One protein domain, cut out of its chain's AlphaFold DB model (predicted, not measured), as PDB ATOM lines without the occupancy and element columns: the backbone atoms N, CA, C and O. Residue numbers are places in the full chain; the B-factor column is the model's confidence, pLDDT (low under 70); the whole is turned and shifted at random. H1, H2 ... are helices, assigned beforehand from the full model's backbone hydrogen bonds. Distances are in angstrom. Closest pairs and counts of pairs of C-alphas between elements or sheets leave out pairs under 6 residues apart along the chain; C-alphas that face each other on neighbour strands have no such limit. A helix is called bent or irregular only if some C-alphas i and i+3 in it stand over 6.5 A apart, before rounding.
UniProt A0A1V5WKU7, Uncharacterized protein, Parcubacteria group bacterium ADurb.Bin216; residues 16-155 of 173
ATOM      1  N   LEU A  16      18.523  -9.511 -35.558       56.44
ATOM      2  CA  LEU A  16      19.644  -8.966 -36.323       56.44
ATOM      3  C   LEU A  16      20.054  -7.564 -35.840       56.44
ATOM      4  O   LEU A  16      21.230  -7.266 -35.665       56.44
ATOM      5  N   ALA A  17      19.075  -6.702 -35.581       62.78
ATOM      6  CA  ALA A  17      19.315  -5.315 -35.233       62.78
ATOM      7  C   ALA A  17      19.879  -5.168 -33.813       62.78
ATOM      8  O   ALA A  17      20.741  -4.316 -33.592       62.78
ATOM      9  N   GLU A  18      19.459  -6.028 -32.880       64.25
ATOM     10  CA  GLU A  18      20.062  -6.130 -31.545       64.25
ATOM     11  C   GLU A  18      21.499  -6.661 -31.610       64.25
ATOM     12  O   GLU A  18      22.391  -6.102 -30.971       64.25
ATOM     13  N   ALA A  19      21.756  -7.688 -32.431       66.31
ATOM     14  CA  ALA A  19      23.094  -8.259 -32.612       66.31
ATOM     15  C   ALA A  19      24.092  -7.262 -33.230       66.31
ATOM     16  O   ALA A  19      25.283  -7.275 -32.913       66.31
ATOM     17  N   GLU A  20      23.614  -6.367 -34.091       73.44
ATOM     18  CA  GLU A  20      24.429  -5.349 -34.752       73.44
ATOM     19  C   GLU A  20      24.679  -4.096 -33.898       73.44
ATOM     20  O   GLU A  20      25.625  -3.347 -34.163       73.44
ATOM     21  N   ALA A  21      23.863  -3.846 -32.870       74.25
ATOM     22  CA  ALA A  21      23.940  -2.633 -32.055       74.25
ATOM     23  C   ALA A  21      25.323  -2.419 -31.392       74.25
ATOM     24  O   ALA A  21      25.865  -1.311 -31.492       74.25
ATOM     25  N   PRO A  22      25.977  -3.444 -30.799       75.75
ATOM     26  CA  PRO A  22      27.329  -3.303 -30.255       75.75
ATOM     27  C   PRO A  22      28.374  -2.964 -31.326       75.75
ATOM     28  O   PRO A  22      29.273  -2.160 -31.083       75.75
ATOM     29  N   VAL A  23      28.244  -3.538 -32.525       79.44
ATOM     30  CA  VAL A  23      29.168  -3.297 -33.642       79.44
ATOM     31  C   VAL A  23      29.022  -1.863 -34.149       79.44
ATOM     32  O   VAL A  23      30.027  -1.163 -34.290       79.44
ATOM     33  N   ARG A  24      27.787  -1.373 -34.327       84.44
ATOM     34  CA  ARG A  24      27.526   0.034 -34.681       84.44
ATOM     35  C   ARG A  24      28.135   0.995 -33.663       84.44
ATOM     36  O   ARG A  24      28.751   1.987 -34.054       84.44
ATOM     37  N   ALA A  25      28.010   0.689 -32.372       80.69
ATOM     38  CA  ALA A  25      28.558   1.516 -31.304       80.69
ATOM     39  C   ALA A  25      30.086   1.626 -31.348       80.69
ATOM     40  O   ALA A  25      30.622   2.730 -31.221       80.69
ATOM     41  N   ILE A  26      30.778   0.509 -31.587       81.88
ATOM     42  CA  ILE A  26      32.237   0.484 -31.751       81.88
ATOM     43  C   ILE A  26      32.644   1.321 -32.968       81.88
ATOM     44  O   ILE A  26      33.503   2.194 -32.862       81.88
ATOM     45  N   VAL A  27      31.991   1.111 -34.113       82.06
ATOM     46  CA  VAL A  27      32.354   1.792 -35.363       82.06
ATOM     47  C   VAL A  27      32.083   3.302 -35.294       82.06
ATOM     48  O   VAL A  27      32.914   4.094 -35.734       82.06
ATOM     49  N   LEU A  28      30.973   3.737 -34.688       82.62
ATOM     50  CA  LEU A  28      30.665   5.163 -34.503       82.62
ATOM     51  C   LEU A  28      31.640   5.878 -33.558       82.62
ATOM     52  O   LEU A  28      31.917   7.067 -33.751       82.62
ATOM     53  N   ALA A  29      32.157   5.182 -32.541       83.38
ATOM     54  CA  ALA A  29      33.120   5.747 -31.597       83.38
ATOM     55  C   ALA A  29      34.459   6.099 -32.270       83.38
ATOM     56  O   ALA A  29      35.103   7.069 -31.868       83.38
ATOM     57  N   GLU A  30      34.833   5.360 -33.315       85.00
ATOM     58  CA  GLU A  30      36.062   5.560 -34.092       85.00
ATOM     59  C   GLU A  30      35.953   6.701 -35.121       85.00
ATOM     60  O   GLU A  30      36.970   7.169 -35.632       85.00
ATOM     61  N   LEU A  31      34.739   7.182 -35.423       84.62
ATOM     62  CA  LEU A  31      34.536   8.251 -36.401       84.62
ATOM     63  C   LEU A  31      34.746   9.659 -35.810       84.62
ATOM     64  O   LEU A  31      34.346   9.913 -34.663       84.62
ATOM     65  N   PRO A  32      35.280  10.613 -36.606       85.31
ATOM     66  CA  PRO A  32      35.322  12.030 -36.252       85.31
ATOM     67  C   PRO A  32      33.924  12.596 -35.979       85.31
ATOM     68  O   PRO A  32      32.948  12.185 -36.606       85.31
ATOM     69  N   LYS A  33      33.826  13.596 -35.095       80.12
ATOM     70  CA  LYS A  33      32.540  14.170 -34.653       80.12
ATOM     71  C   LYS A  33      31.638  14.629 -35.812       80.12
ATOM     72  O   LYS A  33      30.464  14.290 -35.821       80.12
ATOM     73  N   GLY A  34      32.189  15.334 -36.805       78.62
ATOM     74  CA  GLY A  34      31.405  15.836 -37.944       78.62
ATOM     75  C   GLY A  34      30.795  14.732 -38.818       78.62
ATOM     76  O   GLY A  34      29.667  14.862 -39.281       78.62
ATOM     77  N   GLU A  35      31.506  13.616 -38.994       81.75
ATOM     78  CA  GLU A  35      31.020  12.454 -39.754       81.75
ATOM     79  C   GLU A  35      30.044  11.606 -38.931       81.75
ATOM     80  O   GLU A  35      29.061  11.076 -39.451       81.75
ATOM     81  N   ARG A  36      30.290  11.520 -37.619       82.25
ATOM     82  CA  ARG A  36      29.427  10.828 -36.664       82.25
ATOM     83  C   ARG A  36      28.020  11.413 -36.650       82.25
ATOM     84  O   ARG A  36      27.068  10.643 -36.704       82.25
ATOM     85  N   ASP A  37      27.886  12.738 -36.611       82.38
ATOM     86  CA  ASP A  37      26.579  13.403 -36.525       82.38
ATOM     87  C   ASP A  37      25.719  13.122 -37.772       82.38
ATOM     88  O   ASP A  37      24.535  12.801 -37.655       82.38
ATOM     89  N   ARG A  38      26.331  13.141 -38.966       81.94
ATOM     90  CA  ARG A  38      25.651  12.819 -40.231       81.94
ATOM     91  C   ARG A  38      25.198  11.357 -40.298       81.94
ATOM     92  O   ARG A  38      24.093  11.084 -40.760       81.94
ATOM     93  N   ILE A  39      26.039  10.415 -39.867       83.44
ATOM     94  CA  ILE A  39      25.681   8.986 -39.874       83.44
ATOM     95  C   ILE A  39      24.634   8.674 -38.801       83.44
ATOM     96  O   ILE A  39      23.724   7.881 -39.043       83.44
ATOM     97  N   LEU A  40      24.714   9.327 -37.641       85.94
ATOM     98  CA  LEU A  40      23.739   9.170 -36.567       85.94
ATOM     99  C   LEU A  40      22.329   9.579 -37.014       85.94
ATOM    100  O   LEU A  40      21.380   8.861 -36.719       85.94
ATOM    101  N   GLU A  41      22.191  10.674 -37.766       87.88
ATOM    102  CA  GLU A  41      20.911  11.091 -38.353       87.88
ATOM    103  C   GLU A  41      20.303   9.999 -39.246       87.88
ATOM    104  O   GLU A  41      19.141   9.639 -39.072       87.88
ATOM    105  N   GLY A  42      21.097   9.401 -40.141       82.44
ATOM    106  CA  GLY A  42      20.628   8.312 -41.003       82.44
ATOM    107  C   GLY A  42      20.209   7.061 -40.220       82.44
ATOM    108  O   GLY A  42      19.195   6.431 -40.532       82.44
ATOM    109  N   LEU A  43      20.957   6.707 -39.174       83.25
ATOM    110  CA  LEU A  43      20.619   5.572 -38.315       83.25
ATOM    111  C   LEU A  43      19.323   5.813 -37.525       83.25
ATOM    112  O   LEU A  43      18.501   4.903 -37.440       83.25
ATOM    113  N   VAL A  44      19.098   7.030 -37.014       85.69
ATOM    114  CA  VAL A  44      17.830   7.417 -36.366       85.69
ATOM    115  C   VAL A  44      16.672   7.359 -37.361       85.69
ATOM    116  O   VAL A  44      15.641   6.769 -37.051       85.69
ATOM    117  N   GLU A  45      16.850   7.878 -38.579       81.81
ATOM    118  CA  GLU A  45      15.821   7.818 -39.628       81.81
ATOM    119  C   GLU A  45      15.444   6.365 -39.955       81.81
ATOM    120  O   GLU A  45      14.275   6.042 -40.147       81.81
ATOM    121  N   SER A  46      16.419   5.457 -39.928       76.12
ATOM    122  CA  SER A  46      16.191   4.030 -40.188       76.12
ATOM    123  C   SER A  46      15.456   3.344 -39.037       76.12
ATOM    124  O   SER A  46      14.546   2.557 -39.287       76.12
ATOM    125  N   ALA A  47      15.792   3.680 -37.787       75.69
ATOM    126  CA  ALA A  47      15.050   3.243 -36.603       75.69
ATOM    127  C   ALA A  47      13.575   3.674 -36.669       75.69
ATOM    128  O   ALA A  47      12.679   2.853 -36.470       75.69
ATOM    129  N   MET A  48      13.324   4.929 -37.053       75.00
ATOM    130  CA  MET A  48      11.971   5.459 -37.249       75.00
ATOM    131  C   MET A  48      11.228   4.760 -38.394       75.00
ATOM    132  O   MET A  48      10.042   4.470 -38.269       75.00
ATOM    133  N   MET A  49      11.911   4.407 -39.489       68.94
ATOM    134  CA  MET A  49      11.318   3.621 -40.586       68.94
ATOM    135  C   MET A  49      10.909   2.204 -40.146       68.94
ATOM    136  O   MET A  49       9.907   1.667 -40.630       68.94
ATOM    137  N   MET A  50      11.645   1.622 -39.192       62.62
ATOM    138  CA  MET A  50      11.282   0.370 -38.519       62.62
ATOM    139  C   MET A  50      10.160   0.541 -37.489       62.62
ATOM    140  O   MET A  50       9.780  -0.432 -36.855       62.62
ATOM    141  N   GLY A  51       9.599   1.742 -37.336       62.56
ATOM    142  CA  GLY A  51       8.492   2.027 -36.425       62.56
ATOM    143  C   GLY A  51       8.914   2.272 -34.977       62.56
ATOM    144  O   GLY A  51       8.051   2.362 -34.106       62.56
ATOM    145  N   LEU A  52      10.215   2.428 -34.706       71.81
ATOM    146  CA  LEU A  52      10.692   2.911 -33.412       71.81
ATOM    147  C   LEU A  52      10.503   4.427 -33.369       71.81
ATOM    148  O   LEU A  52      11.247   5.167 -34.008       71.81
ATOM    149  N   MET A  53       9.500   4.886 -32.628       70.44
ATOM    150  CA  MET A  53       9.149   6.311 -32.561       70.44
ATOM    151  C   MET A  53       9.598   6.960 -31.250       70.44
ATOM    152  O   MET A  53       9.746   8.179 -31.180       70.44
ATOM    153  N   GLU A  54       9.849   6.166 -30.207       77.88
ATOM    154  CA  GLU A  54      10.295   6.689 -28.921       77.88
ATOM    155  C   GLU A  54      11.818   6.828 -28.856       77.88
ATOM    156  O   GLU A  54      12.577   5.932 -29.232       77.88
ATOM    157  N   THR A  55      12.285   7.936 -28.275       83.00
ATOM    158  CA  THR A  55      13.717   8.232 -28.109       83.00
ATOM    159  C   THR A  55      14.486   7.103 -27.418       83.00
ATOM    160  O   THR A  55      15.612   6.805 -27.812       83.00
ATOM    161  N   ASN A  56      13.898   6.472 -26.396       80.31
ATOM    162  CA  ASN A  56      14.551   5.389 -25.658       80.31
ATOM    163  C   ASN A  56      14.659   4.117 -26.508       80.31
ATOM    164  O   ASN A  56      15.736   3.539 -26.579       80.31
ATOM    165  N   GLN A  57      13.598   3.753 -27.237       76.06
ATOM    166  CA  GLN A  57      13.600   2.603 -28.146       76.06
ATOM    167  C   GLN A  57      14.652   2.754 -29.250       76.06
ATOM    168  O   GLN A  57      15.429   1.838 -29.503       76.06
ATOM    169  N   ILE A  58      14.725   3.936 -29.872       78.69
ATOM    170  CA  ILE A  58      15.740   4.241 -30.888       78.69
ATOM    171  C   ILE A  58      17.140   4.185 -30.273       78.69
ATOM    172  O   ILE A  58      18.059   3.631 -30.868       78.69
ATOM    173  N   ARG A  59      17.335   4.744 -29.075       82.75
ATOM    174  CA  ARG A  59      18.641   4.728 -28.403       82.75
ATOM    175  C   ARG A  59      19.104   3.312 -28.070       82.75
ATOM    176  O   ARG A  59      20.279   3.004 -28.287       82.75
ATOM    177  N   ASP A  60      18.202   2.483 -27.562       77.81
ATOM    178  CA  ASP A  60      18.479   1.089 -27.227       77.81
ATOM    179  C   ASP A  60      18.795   0.295 -28.498       77.81
ATOM    180  O   ASP A  60      19.819  -0.385 -28.555       77.81
ATOM    181  N   TRP A  61      18.018   0.504 -29.565       78.06
ATOM    182  CA  TRP A  61      18.274  -0.059 -30.890       78.06
ATOM    183  C   TRP A  61      19.643   0.333 -31.457       78.06
ATOM    184  O   TRP A  61      20.376  -0.488 -32.012       78.06
ATOM    185  N   LEU A  62      20.026   1.600 -31.310       77.75
ATOM    186  CA  LEU A  62      21.326   2.083 -31.762       77.75
ATOM    187  C   LEU A  62      22.482   1.463 -30.962       77.75
ATOM    188  O   LEU A  62      23.600   1.414 -31.471       77.75
ATOM    189  N   GLY A  63      22.239   1.011 -29.726       76.00
ATOM    190  CA  GLY A  63      23.276   0.518 -28.813       76.00
ATOM    191  C   GLY A  63      24.223   1.615 -28.317       76.00
ATOM    192  O   GLY A  63      25.289   1.334 -27.765       76.00
ATOM    193  N   LEU A  64      23.861   2.889 -28.505       71.94
ATOM    194  CA  LEU A  64      24.738   4.040 -28.282       71.94
ATOM    195  C   LEU A  64      24.535   4.646 -26.895       71.94
ATOM    196  O   LEU A  64      23.981   5.734 -26.737       71.94
ATOM    197  N   LYS A  65      25.047   3.969 -25.863       70.06
ATOM    198  CA  LYS A  65      24.949   4.449 -24.470       70.06
ATOM    199  C   LYS A  65      25.551   5.847 -24.265       70.06
ATOM    200  O   LYS A  65      25.059   6.583 -23.411       70.06
ATOM    201  N   SER A  66      26.569   6.204 -25.055       71.00
ATOM    202  CA  SER A  66      27.280   7.491 -25.025       71.00
ATOM    203  C   SER A  66      26.538   8.646 -25.708       71.00
ATOM    204  O   SER A  66      26.875   9.804 -25.465       71.00
ATOM    205  N   VAL A  67      25.529   8.363 -26.539       77.75
ATOM    206  CA  VAL A  67      24.677   9.394 -27.138       77.75
ATOM    207  C   VAL A  67      23.521   9.676 -26.181       77.75
ATOM    208  O   VAL A  67      22.782   8.776 -25.782       77.75
ATOM    209  N   GLY A  68      23.385  10.936 -25.771       81.50
ATOM    210  CA  GLY A  68      22.346  11.346 -24.829       81.50
ATOM    211  C   GLY A  68      20.958  11.392 -25.471       81.50
ATOM    212  O   GLY A  68      20.820  11.733 -26.645       81.50
ATOM    213  N   ASN A  69      19.916  11.154 -24.666       83.81
ATOM    214  CA  ASN A  69      18.514  11.227 -25.106       83.81
ATOM    215  C   ASN A  69      18.171  12.557 -25.796       83.81
ATOM    216  O   ASN A  69      17.406  12.566 -26.750       83.81
ATOM    217  N   LYS A  70      18.776  13.676 -25.369       86.00
ATOM    218  CA  LYS A  70      18.570  14.990 -26.004       86.00
ATOM    219  C   LYS A  70      19.006  15.016 -27.472       86.00
ATOM    220  O   LYS A  70      18.317  15.608 -28.293       86.00
ATOM    221  N   SER A  71      20.128  14.374 -27.805       86.31
ATOM    222  CA  SER A  71      20.639  14.318 -29.180       86.31
ATOM    223  C   SER A  71      19.752  13.451 -30.068       86.31
ATOM    224  O   SER A  71      19.447  13.848 -31.186       86.31
ATOM    225  N   ILE A  72      19.296  12.303 -29.556       86.50
ATOM    226  CA  ILE A  72      18.366  11.434 -30.288       86.50
ATOM    227  C   ILE A  72      17.015  12.130 -30.481       86.50
ATOM    228  O   ILE A  72      16.528  12.174 -31.600       86.50
ATOM    229  N   SER A  73      16.451  12.740 -29.433       87.44
ATOM    230  CA  SER A  73      15.189  13.491 -29.515       87.44
ATOM    231  C   SER A  73      15.253  14.600 -30.564       87.44
ATOM    232  O   SER A  73      14.359  14.702 -31.390       87.44
ATOM    233  N   TYR A  74      16.340  15.377 -30.590       91.25
ATOM    234  CA  TYR A  74      16.536  16.413 -31.604       91.25
ATOM    235  C   TYR A  74      16.535  15.850 -33.035       91.25
ATOM    236  O   TYR A  74      15.958  16.451 -33.939       91.25
ATOM    237  N   LEU A  75      17.183  14.700 -33.253       89.25
ATOM    238  CA  LEU A  75      17.209  14.053 -34.565       89.25
ATOM    239  C   LEU A  75      15.834  13.509 -34.953       89.25
ATOM    240  O   LEU A  75      15.432  13.699 -36.097       89.25
ATOM    241  N   VAL A  76      15.103  12.910 -34.008       86.56
ATOM    242  CA  VAL A  76      13.714  12.481 -34.224       86.56
ATOM    243  C   VAL A  76      12.870  13.671 -34.666       86.56
ATOM    244  O   VAL A  76      12.286  13.618 -35.740       86.56
ATOM    245  N   ASP A  77      12.893  14.783 -33.925       85.94
ATOM    246  CA  ASP A  77      12.118  15.983 -34.262       85.94
ATOM    247  C   ASP A  77      12.475  16.529 -35.654       85.94
ATOM    248  O   ASP A  77      11.596  16.885 -36.445       85.94
ATOM    249  N   LYS A  78      13.774  16.564 -35.981       89.88
ATOM    250  CA  LYS A  78      14.276  16.999 -37.291       89.88
ATOM    251  C   LYS A  78      13.738  16.118 -38.424       89.88
ATOM    252  O   LYS A  78      13.283  16.642 -39.440       89.88
ATOM    253  N   ILE A  79      13.782  14.798 -38.255       82.81
ATOM    254  CA  ILE A  79      13.335  13.817 -39.254       82.81
ATOM    255  C   ILE A  79      11.812  13.836 -39.384       82.81
ATOM    256  O   ILE A  79      11.290  13.891 -40.494       82.81
ATOM    257  N   THR A  80      11.090  13.875 -38.264       78.31
ATOM    258  CA  THR A  80       9.631  14.004 -38.237       78.31
ATOM    259  C   THR A  80       9.178  15.250 -38.988       78.31
ATOM    260  O   THR A  80       8.266  15.170 -39.809       78.31
ATOM    261  N   LYS A  81       9.836  16.395 -38.766       82.19
ATOM    262  CA  LYS A  81       9.529  17.634 -39.485       82.19
ATOM    263  C   LYS A  81       9.751  17.490 -40.992       82.19
ATOM    264  O   LYS A  81       8.872  17.866 -41.760       82.19
ATOM    265  N   LYS A  82      10.878  16.900 -41.406       82.81
ATOM    266  CA  LYS A  82      11.171  16.597 -42.817       82.81
ATOM    267  C   LYS A  82      10.063  15.739 -43.444       82.81
ATOM    268  O   LYS A  82       9.544  16.085 -44.497       82.81
ATOM    269  N   TRP A  83       9.650  14.657 -42.784       74.44
ATOM    270  CA  TRP A  83       8.601  13.770 -43.307       74.44
ATOM    271  C   TRP A  83       7.226  14.463 -43.380       74.44
ATOM    272  O   TRP A  83       6.494  14.284 -44.356       74.44
ATOM    273  N   LEU A  84       6.892  15.303 -42.391       70.75
ATOM    274  CA  LEU A  84       5.669  16.118 -42.389       70.75
ATOM    275  C   LEU A  84       5.639  17.145 -43.527       70.75
ATOM    276  O   LEU A  84       4.581  17.363 -44.111       70.75
ATOM    277  N   GLU A  85       6.767  17.774 -43.850       74.06
ATOM    278  CA  GLU A  85       6.863  18.703 -44.983       74.06
ATOM    279  C   GLU A  85       6.620  17.990 -46.322       74.06
ATOM    280  O   GLU A  85       5.991  18.557 -47.215       74.06
ATOM    281  N   GLU A  86       7.057  16.734 -46.444       65.12
ATOM    282  CA  GLU A  86       6.935  15.956 -47.679       65.12
ATOM    283  C   GLU A  86       5.532  15.358 -47.894       65.12
ATOM    284  O   GLU A  86       5.081  15.275 -49.037       65.12
ATOM    285  N   THR A  87       4.812  14.959 -46.837       55.59
ATOM    286  CA  THR A  87       3.513  14.249 -46.991       55.59
ATOM    287  C   THR A  87       2.411  14.609 -46.008       55.59
ATOM    288  O   THR A  87       1.310  14.084 -46.127       55.59
ATOM    289  N   LYS A  88       2.641  15.540 -45.077       65.94
ATOM    290  CA  LYS A  88       1.675  15.990 -44.053       65.94
ATOM    291  C   LYS A  88       1.226  14.925 -43.041       65.94
ATOM    292  O   LYS A  88       0.573  15.293 -42.067       65.94
ATOM    293  N   ASP A  89       1.618  13.664 -43.212       58.72
ATOM    294  CA  ASP A  89       1.397  12.570 -42.267       58.72
ATOM    295  C   ASP A  89       2.644  11.665 -42.214       58.72
ATOM    296  O   ASP A  89       3.053  11.055 -43.197       58.72
ATOM    297  N   VAL A  90       3.263  11.589 -41.033       54.81
ATOM    298  CA  VAL A  90       4.508  10.846 -40.756       54.81
ATOM    299  C   VAL A  90       4.332   9.342 -40.977       54.81
ATOM    300  O   VAL A  90       5.249   8.664 -41.446       54.81
ATOM    301  N   TYR A  91       3.157   8.815 -40.637       57.12
ATOM    302  CA  TYR A  91       2.837   7.397 -40.752       57.12
ATOM    303  C   TYR A  91       2.420   7.047 -42.181       57.12
ATOM    304  O   TYR A  91       2.793   5.983 -42.683       57.12
ATOM    305  N   GLU A  92       1.714   7.948 -42.869       54.56
ATOM    306  CA  GLU A  92       1.434   7.827 -44.304       54.56
ATOM    307  C   GLU A  92       2.727   7.904 -45.131       54.56
ATOM    308  O   GLU A  92       2.899   7.127 -46.069       54.56
ATOM    309  N   PHE A  93       3.695   8.746 -44.747       56.31
ATOM    310  CA  PHE A  93       5.023   8.774 -45.369       56.31
ATOM    311  C   PHE A  93       5.739   7.433 -45.238       56.31
ATOM    312  O   PHE A  93       6.130   6.824 -46.234       56.31
ATOM    313  N   ALA A  94       5.876   6.951 -43.998       53.72
ATOM    314  CA  ALA A  94       6.585   5.716 -43.687       53.72
ATOM    315  C   ALA A  94       5.948   4.494 -44.372       53.72
ATOM    316  O   ALA A  94       6.643   3.543 -44.722       53.72
ATOM    317  N   SER A  95       4.629   4.515 -44.581       51.06
ATOM    318  CA  SER A  95       3.881   3.430 -45.219       51.06
ATOM    319  C   SER A  95       3.840   3.523 -46.752       51.06
ATOM    320  O   SER A  95       4.027   2.501 -47.411       51.06
ATOM    321  N   SER A  96       3.666   4.711 -47.340       53.53
ATOM    322  CA  SER A  96       3.577   4.913 -48.799       53.53
ATOM    323  C   SER A  96       4.930   4.837 -49.515       53.53
ATOM    324  O   SER A  96       5.022   4.332 -50.634       53.53
ATOM    325  N   GLN A  97       6.008   5.283 -48.870       50.88
ATOM    326  CA  GLN A  97       7.351   5.262 -49.447       50.88
ATOM    327  C   GLN A  97       8.047   3.899 -49.345       50.88
ATOM    328  O   GLN A  97       9.097   3.714 -49.959       50.88
ATOM    329  N   ARG A  98       7.480   2.936 -48.608       50.66
ATOM    330  CA  ARG A  98       8.141   1.668 -48.266       50.66
ATOM    331  C   ARG A  98       8.667   0.920 -49.488       50.66
ATOM    332  O   ARG A  98       9.861   0.683 -49.562       50.66
ATOM    333  N   VAL A  99       7.853   0.635 -50.503       47.00
ATOM    334  CA  VAL A  99       8.296  -0.144 -51.686       47.00
ATOM    335  C   VAL A  99       9.361   0.589 -52.521       47.00
ATOM    336  O   VAL A  99      10.326  -0.022 -52.983       47.00
ATOM    337  N   THR A 100       9.233   1.907 -52.686       53.12
ATOM    338  CA  THR A 100      10.205   2.734 -53.426       53.12
ATOM    339  C   THR A 100      11.526   2.869 -52.667       53.12
ATOM    340  O   THR A 100      12.600   2.765 -53.259       53.12
ATOM    341  N   GLN A 101      11.466   3.034 -51.346       52.88
ATOM    342  CA  GLN A 101      12.643   3.090 -50.484       52.88
ATOM    343  C   GLN A 101      13.343   1.737 -50.362       52.88
ATOM    344  O   GLN A 101      14.556   1.717 -50.212       52.88
ATOM    345  N   ILE A 102      12.622   0.621 -50.496       52.81
ATOM    346  CA  ILE A 102      13.195  -0.732 -50.532       52.81
ATOM    347  C   ILE A 102      14.026  -0.947 -51.798       52.81
ATOM    348  O   ILE A 102      15.165  -1.402 -51.714       52.81
ATOM    349  N   LYS A 103      13.494  -0.572 -52.970       54.00
ATOM    350  CA  LYS A 103      14.251  -0.634 -54.234       54.00
ATOM    351  C   LYS A 103      15.499   0.245 -54.173       54.00
ATOM    352  O   LYS A 103      16.591  -0.211 -54.502       54.00
ATOM    353  N   LYS A 104      15.348   1.463 -53.647       59.38
ATOM    354  CA  LYS A 104      16.462   2.392 -53.444       59.38
ATOM    355  C   LYS A 104      17.481   1.875 -52.424       59.38
ATOM    356  O   LYS A 104      18.673   1.978 -52.671       59.38
ATOM    357  N   ALA A 105      17.045   1.262 -51.324       58.56
ATOM    358  CA  ALA A 105      17.938   0.665 -50.331       58.56
ATOM    359  C   ALA A 105      18.751  -0.490 -50.933       58.56
ATOM    360  O   ALA A 105      19.947  -0.563 -50.690       58.56
ATOM    361  N   TRP A 106      18.151  -1.343 -51.770       58.03
ATOM    362  CA  TRP A 106      18.875  -2.397 -52.494       58.03
ATOM    363  C   TRP A 106      19.910  -1.860 -53.492       58.03
ATOM    364  O   TRP A 106      20.978  -2.452 -53.658       58.03
ATOM    365  N   GLU A 107      19.610  -0.761 -54.182       63.25
ATOM    366  CA  GLU A 107      20.584  -0.063 -55.033       63.25
ATOM    367  C   GLU A 107      21.704   0.569 -54.194       63.25
ATOM    368  O   GLU A 107      22.883   0.464 -54.536       63.25
ATOM    369  N   GLU A 108      21.351   1.168 -53.058       64.44
ATOM    370  CA  GLU A 108      22.292   1.785 -52.130       64.44
ATOM    371  C   GLU A 108      23.191   0.748 -51.431       64.44
ATOM    372  O   GLU A 108      24.375   1.037 -51.267       64.44
ATOM    373  N   VAL A 109      22.707  -0.466 -51.114       63.91
ATOM    374  CA  VAL A 109      23.534  -1.604 -50.645       63.91
ATOM    375  C   VAL A 109      24.585  -1.952 -51.685       63.91
ATOM    376  O   VAL A 109      25.772  -1.928 -51.373       63.91
ATOM    377  N   ARG A 110      24.168  -2.214 -52.930       66.06
ATOM    378  CA  ARG A 110      25.078  -2.612 -54.016       66.06
ATOM    379  C   ARG A 110      26.132  -1.543 -54.296       66.06
ATOM    380  O   ARG A 110      27.306  -1.846 -54.503       66.06
ATOM    381  N   ASN A 111      25.737  -0.273 -54.247       74.31
ATOM    382  CA  ASN A 111      26.674   0.839 -54.363       74.31
ATOM    383  C   ASN A 111      27.614   0.935 -53.145       74.31
ATOM    384  O   ASN A 111      28.801   1.215 -53.300       74.31
ATOM    385  N   CYS A 112      27.115   0.686 -51.933       71.81
ATOM    386  CA  CYS A 112      27.926   0.693 -50.717       71.81
ATOM    387  C   CYS A 112      28.968  -0.436 -50.728       71.81
ATOM    388  O   CYS A 112      30.128  -0.177 -50.420       71.81
ATOM    389  N   GLU A 113      28.595  -1.639 -51.168       69.50
ATOM    390  CA  GLU A 113      29.502  -2.776 -51.374       69.50
ATOM    391  C   GLU A 113      30.603  -2.442 -52.388       69.50
ATOM    392  O   GLU A 113      31.789  -2.621 -52.102       69.50
ATOM    393  N   TYR A 114      30.238  -1.860 -53.536       77.00
ATOM    394  CA  TYR A 114      31.211  -1.396 -54.529       77.00
ATOM    395  C   TYR A 114      32.198  -0.375 -53.940       77.00
ATOM    396  O   TYR A 114      33.417  -0.484 -54.106       77.00
ATOM    397  N   LEU A 115      31.682   0.622 -53.214       74.25
ATOM    398  CA  LEU A 115      32.504   1.640 -52.561       74.25
ATOM    399  C   LEU A 115      33.370   1.050 -51.443       74.25
ATOM    400  O   LEU A 115      34.471   1.551 -51.212       74.25
ATOM    401  N   PHE A 116      32.903   0.004 -50.763       75.06
ATOM    402  CA  PHE A 116      33.620  -0.674 -49.687       75.06
ATOM    403  C   PHE A 116      34.822  -1.451 -50.217       75.06
ATOM    404  O   PHE A 116      35.931  -1.277 -49.706       75.06
ATOM    405  N   GLU A 117      34.646  -2.223 -51.289       72.50
ATOM    406  CA  GLU A 117      35.753  -2.926 -51.948       72.50
ATOM    407  C   GLU A 117      36.776  -1.942 -52.536       72.50
ATOM    408  O   GLU A 117      37.994  -2.113 -52.397       72.50
ATOM    409  N   LYS A 118      36.303  -0.812 -53.074       75.19
ATOM    410  CA  LYS A 118      37.181   0.283 -53.498       75.19
ATOM    411  C   LYS A 118      37.943   0.910 -52.321       75.19
ATOM    412  O   LYS A 118      39.145   1.149 -52.429       75.19
ATOM    413  N   ALA A 119      37.283   1.163 -51.192       73.38
ATOM    414  CA  ALA A 119      37.898   1.774 -50.012       73.38
ATOM    415  C   ALA A 119      38.919   0.845 -49.333       73.38
ATOM    416  O   ALA A 119      39.984   1.314 -48.927       73.38
ATOM    417  N   LYS A 120      38.650  -0.470 -49.279       74.88
ATOM    418  CA  LYS A 120      39.618  -1.495 -48.848       74.88
ATOM    419  C   LYS A 120      40.911  -1.432 -49.652       74.88
ATOM    420  O   LYS A 120      41.988  -1.479 -49.070       74.88
ATOM    421  N   THR A 121      40.789  -1.274 -50.969       75.44
ATOM    422  CA  THR A 121      41.934  -1.201 -51.887       75.44
ATOM    423  C   THR A 121      42.806   0.036 -51.627       75.44
ATOM    424  O   THR A 121      44.021  -0.018 -51.780       75.44
ATOM    425  N   ILE A 122      42.198   1.146 -51.200       74.56
ATOM    426  CA  ILE A 122      42.874   2.433 -50.958       74.56
ATOM    427  C   ILE A 122      43.396   2.547 -49.507       74.56
ATOM    428  O   ILE A 122      44.224   3.404 -49.209       74.56
ATOM    429  N   GLY A 123      42.949   1.676 -48.596       77.44
ATOM    430  CA  GLY A 123      43.391   1.656 -47.197       77.44
ATOM    431  C   GLY A 123      42.815   2.782 -46.325       77.44
ATOM    432  O   GLY A 123      43.313   3.019 -45.222       77.44
ATOM    433  N   ASP A 124      41.762   3.467 -46.781       82.69
ATOM    434  CA  ASP A 124      41.115   4.548 -46.031       82.69
ATOM    435  C   ASP A 124      40.218   3.983 -44.918       82.69
ATOM    436  O   ASP A 124      39.029   3.705 -45.099       82.69
ATOM    437  N   LYS A 125      40.813   3.807 -43.734       83.06
ATOM    438  CA  LYS A 125      40.152   3.226 -42.557       83.06
ATOM    439  C   LYS A 125      38.894   3.988 -42.132       83.06
ATOM    440  O   LYS A 125      37.940   3.348 -41.700       83.06
ATOM    441  N   ILE A 126      38.867   5.318 -42.262       82.88
ATOM    442  CA  ILE A 126      37.692   6.122 -41.893       82.88
ATOM    443  C   ILE A 126      36.574   5.854 -42.898       82.88
ATOM    444  O   ILE A 126      35.450   5.549 -42.497       82.88
ATOM    445  N   LYS A 127      36.884   5.883 -44.199       82.38
ATOM    446  CA  LYS A 127      35.890   5.623 -45.244       82.38
ATOM    447  C   LYS A 127      35.315   4.209 -45.167       82.38
ATOM    448  O   LYS A 127      34.109   4.036 -45.311       82.38
ATOM    449  N   ILE A 128      36.153   3.214 -44.878       81.44
ATOM    450  CA  ILE A 128      35.744   1.819 -44.649       81.44
ATOM    451  C   ILE A 128      34.724   1.738 -43.505       81.44
ATOM    452  O   ILE A 128      33.677   1.115 -43.660       81.44
ATOM    453  N   LYS A 129      34.987   2.403 -42.376       83.00
ATOM    454  CA  LYS A 129      34.106   2.412 -41.195       83.00
ATOM    455  C   LYS A 129      32.778   3.129 -41.459       83.00
ATOM    456  O   LYS A 129      31.723   2.647 -41.055       83.00
ATOM    457  N   GLN A 130      32.810   4.241 -42.196       81.94
ATOM    458  CA  GLN A 130      31.593   4.923 -42.650       81.94
ATOM    459  C   GLN A 130      30.727   4.016 -43.529       81.94
ATOM    460  O   GLN A 130      29.521   3.927 -43.320       81.94
ATOM    461  N   LEU A 131      31.347   3.334 -44.495       82.06
ATOM    462  CA  LEU A 131      30.654   2.423 -45.403       82.06
ATOM    463  C   LEU A 131      30.106   1.197 -44.660       82.06
ATOM    464  O   LEU A 131      28.990   0.784 -44.942       82.06
ATOM    465  N   GLN A 132      30.813   0.675 -43.650       81.62
ATOM    466  CA  GLN A 132      30.284  -0.380 -42.774       81.62
ATOM    467  C   GLN A 132      28.992   0.051 -42.076       81.62
ATOM    468  O   GLN A 132      28.007  -0.678 -42.121       81.62
ATOM    469  N   LEU A 133      28.956   1.246 -41.478       80.88
ATOM    470  CA  LEU A 133      27.741   1.749 -40.826       80.88
ATOM    471  C   LEU A 133      26.596   1.979 -41.815       80.88
ATOM    472  O   LEU A 133      25.453   1.655 -41.502       80.88
ATOM    473  N   GLN A 134      26.896   2.512 -43.003       78.69
ATOM    474  CA  GLN A 134      25.902   2.697 -44.063       78.69
ATOM    475  C   GLN A 134      25.341   1.359 -44.546       78.69
ATOM    476  O   GLN A 134      24.134   1.219 -44.708       78.69
ATOM    477  N   TRP A 135      26.189   0.348 -44.710       75.19
ATOM    478  CA  TRP A 135      25.755  -0.984 -45.107       75.19
ATOM    479  C   TRP A 135      24.843  -1.626 -44.054       75.19
ATOM    480  O   TRP A 135      23.757  -2.090 -44.398       75.19
ATOM    481  N   MET A 136      25.208  -1.560 -42.767       74.94
ATOM    482  CA  MET A 136      24.359  -2.044 -41.664       74.94
ATOM    483  C   MET A 136      23.006  -1.321 -41.618       74.94
ATOM    484  O   MET A 136      21.964  -1.933 -41.387       74.94
ATOM    485  N   GLN A 137      23.003  -0.012 -41.888       73.38
ATOM    486  CA  GLN A 137      21.782   0.784 -41.984       73.38
ATOM    487  C   GLN A 137      20.860   0.269 -43.097       73.38
ATOM    488  O   GLN A 137      19.651   0.150 -42.893       73.38
ATOM    489  N   TYR A 138      21.409  -0.053 -44.268       71.88
ATOM    490  CA  TYR A 138      20.613  -0.577 -45.371       71.88
ATOM    491  C   TYR A 138      20.137  -2.012 -45.127       71.88
ATOM    492  O   TYR A 138      18.969  -2.292 -45.378       71.88
ATOM    493  N   ILE A 139      20.974  -2.892 -44.565       66.44
ATOM    494  CA  ILE A 139      20.561  -4.249 -44.162       66.44
ATOM    495  C   ILE A 139      19.406  -4.183 -43.157       66.44
ATOM    496  O   ILE A 139      18.421  -4.899 -43.308       66.44
ATOM    497  N   SER A 140      19.458  -3.266 -42.187       65.12
ATOM    498  CA  SER A 140      18.358  -3.058 -41.236       65.12
ATOM    499  C   SER A 140      17.051  -2.640 -41.930       65.12
ATOM    500  O   SER A 140      15.982  -3.143 -41.587       65.12
ATOM    501  N   LYS A 141      17.124  -1.765 -42.947       67.19
ATOM    502  CA  LYS A 141      15.958  -1.395 -43.771       67.19
ATOM    503  C   LYS A 141      15.406  -2.587 -44.558       67.19
ATOM    504  O   LYS A 141      14.198  -2.654 -44.746       67.19
ATOM    505  N   LEU A 142      16.266  -3.512 -44.993       62.09
ATOM    506  CA  LEU A 142      15.885  -4.730 -45.717       62.09
ATOM    507  C   LEU A 142      15.285  -5.807 -44.802       62.09
ATOM    508  O   LEU A 142      14.271  -6.393 -45.158       62.09
ATOM    509  N   ALA A 143      15.812  -6.007 -43.592       59.59
ATOM    510  CA  ALA A 143      15.254  -6.952 -42.617       59.59
ATOM    511  C   ALA A 143      13.811  -6.599 -42.194       59.59
ATOM    512  O   ALA A 143      13.015  -7.476 -41.860       59.59
ATOM    513  N   LEU A 144      13.448  -5.312 -42.235       53.03
ATOM    514  CA  LEU A 144      12.062  -4.871 -42.072       53.03
ATOM    515  C   LEU A 144      11.170  -5.365 -43.221       53.03
ATOM    516  O   LEU A 144      10.013  -5.699 -42.989       53.03
ATOM    517  N   VAL A 145      11.698  -5.431 -44.445       51.69
ATOM    518  CA  VAL A 145      10.969  -5.912 -45.628       51.69
ATOM    519  C   VAL A 145      10.611  -7.368 -45.477       51.69
ATOM    520  O   VAL A 145       9.457  -7.697 -45.696       51.69
ATOM    521  N   ASP A 146      11.552  -8.209 -45.054       49.06
ATOM    522  CA  ASP A 146      11.296  -9.640 -44.882       49.06
ATOM    523  C   ASP A 146      10.171  -9.867 -43.864       49.06
ATOM    524  O   ASP A 146       9.191 -10.544 -44.172       49.06
ATOM    525  N   LYS A 147      10.207  -9.166 -42.720       51.22
ATOM    526  CA  LYS A 147       9.116  -9.203 -41.731       51.22
ATOM    527  C   LYS A 147       7.782  -8.685 -42.283       51.22
ATOM    528  O   LYS A 147       6.721  -9.161 -41.891       51.22
ATOM    529  N   MET A 148       7.804  -7.692 -43.172       46.91
ATOM    530  CA  MET A 148       6.590  -7.146 -43.785       46.91
ATOM    531  C   MET A 148       6.049  -8.017 -44.922       46.91
ATOM    532  O   MET A 148       4.838  -8.091 -45.082       46.91
ATOM    533  N   VAL A 149       6.909  -8.691 -45.685       44.78
ATOM    534  CA  VAL A 149       6.536  -9.707 -46.681       44.78
ATOM    535  C   VAL A 149       5.911 -10.906 -45.975       44.78
ATOM    536  O   VAL A 149       4.878 -11.397 -46.425       44.78
ATOM    537  N   GLU A 150       6.468 -11.327 -44.839       43.62
ATOM    538  CA  GLU A 150       5.893 -12.370 -43.983       43.62
ATOM    539  C   GLU A 150       4.534 -11.962 -43.388       43.62
ATOM    540  O   GLU A 150       3.632 -12.793 -43.295       43.62
ATOM    541  N   ALA A 151       4.362 -10.687 -43.015       42.16
ATOM    542  CA  ALA A 151       3.138 -10.176 -42.390       42.16
ATOM    543  C   ALA A 151       2.051  -9.695 -43.375       42.16
ATOM    544  O   ALA A 151       0.919  -9.442 -42.955       42.16
ATOM    545  N   ALA A 152       2.360  -9.530 -44.664       36.81
ATOM    546  CA  ALA A 152       1.417  -9.015 -45.651       36.81
ATOM    547  C   ALA A 152       0.636 -10.134 -46.361       36.81
ATOM    548  O   ALA A 152       1.162 -11.202 -46.666       36.81
ATOM    549  N   THR A 153      -0.638  -9.868 -46.670       44.50
ATOM    550  CA  THR A 153      -1.486 -10.755 -47.483       44.50
ATOM    551  C   THR A 153      -0.851 -11.049 -48.855       44.50
ATOM    552  O   THR A 153      -0.145 -10.180 -49.375       44.50
ATOM    553  N   PRO A 154      -1.141 -12.208 -49.487       39.62
ATOM    554  CA  PRO A 154      -0.464 -12.688 -50.704       39.62
ATOM    555  C   PRO A 154      -0.308 -11.657 -51.837       39.62
ATOM    556  O   PRO A 154       0.732 -11.617 -52.491       39.62
ATOM    557  N   ASP A 155      -1.275 -10.755 -52.025       34.78
ATOM    558  CA  ASP A 155      -1.234  -9.720 -53.073       34.78
ATOM    559  C   ASP A 155      -0.093  -8.694 -52.900       34.78
ATOM    560  O   ASP A 155       0.423  -8.158 -53.880       34.78
TER     561      ASP A 155
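What this domain is: This is residues 16 to 155 of the 173 residues of an uncharacterized protein of Parcubacteria group bacterium ADurb.Bin216 (UniProt A0A1V5WKU7). What shape does the model have? The long H7 is in the middle, with H6 folded back along it as a hairpin and with H1 and H2 running along it in a bundle of three helices. H3 crosses H1 and H2, H4 crosses H2 steeply, short H5 comes between H4 and H6 along the chain, and residues 146 to 155 stick out. What is it made of, and how large is it? The printed part has 140 residues with seven named helices, H1 to H7 in order, and no named strand: its class is all helix. It is compact, with a radius of gyration of the C-alphas of 15.4 A and spans of 45 by 35 by 28 A.

How they stand to each other: What is near the first helix? H1, residues 16 to 30, touches H7, residues 125 to 151, at a shallow tilt of 18 degrees, opposite ways; the closest C-alphas, of Val 27 and Lys 129, are 6.1 A apart. H2, residues 33 to 49, touches residues 130 to 141 of H7 alone, at a shallow tilt of 4 degrees, the same way; the closest C-alphas, of Leu 43 and Gln 137, are 6.1 A apart. H1 and H2 are close but not clearly touching, with one pair of C-alphas within 8 A, Leu 28 and Arg 36 at 6.2 A. What comes next? H3, residues 55 to 62, touches H1 about perpendicular at 85 degrees, closest at the C-alphas of Ala 21 and Leu 62, 5.4 A. H4, residues 69 to 87, touches H2 with its residues 72 to 79 alone at a steep tilt of 60 degrees, closest at the C-alphas of Glu 41 and Leu 75, 6.1 A. H4 and H5, residues 90 to 96, touch only at the corner, closest at the C-alphas of Leu 84 and Val 90, 5.6 A. How does the last pair stand? H6, residues 98 to 122, and H7 are a helical hairpin: they touch at a shallow tilt of 27 degrees, opposite ways, closest at the C-alphas of Ala 105 and Tyr 138, 5.8 A. H6 is apart from H1 and H2, among others. Are the backbones helical? Every O i to N i+4 pair is within hydrogen-bond range in H3, H4, H5 and H6; in H1 9 of 11 are, in H2 12 of 13, in H7 22 of 23.

Where its parts are: Where do the helices begin and end? H1 begins at C-alpha 16 (19.644, -8.966, -36.323) and H7 ends at C-alpha 151 (3.138, -10.176, -42.390). How long are they? From first to last C-alpha, H1 measures 22.0 A, H2 24.4 A, H4 26.7 A, H6 34.8 A and H7 39.4 A; H3 and H5 are short. H1 is only just irregular, with C-alphas 19 and 22 6.9 A apart.

The domain as a whole: Is there a cut or a long link? The printed part has no cut, and its links are tight but for the short one from H3 to H4. Where is confidence low? The mean pLDDT of the printed part is 71.2, and residues 16 to 19, 49 to 51, 86 to 110, 113 and 139 to 155 are under 70.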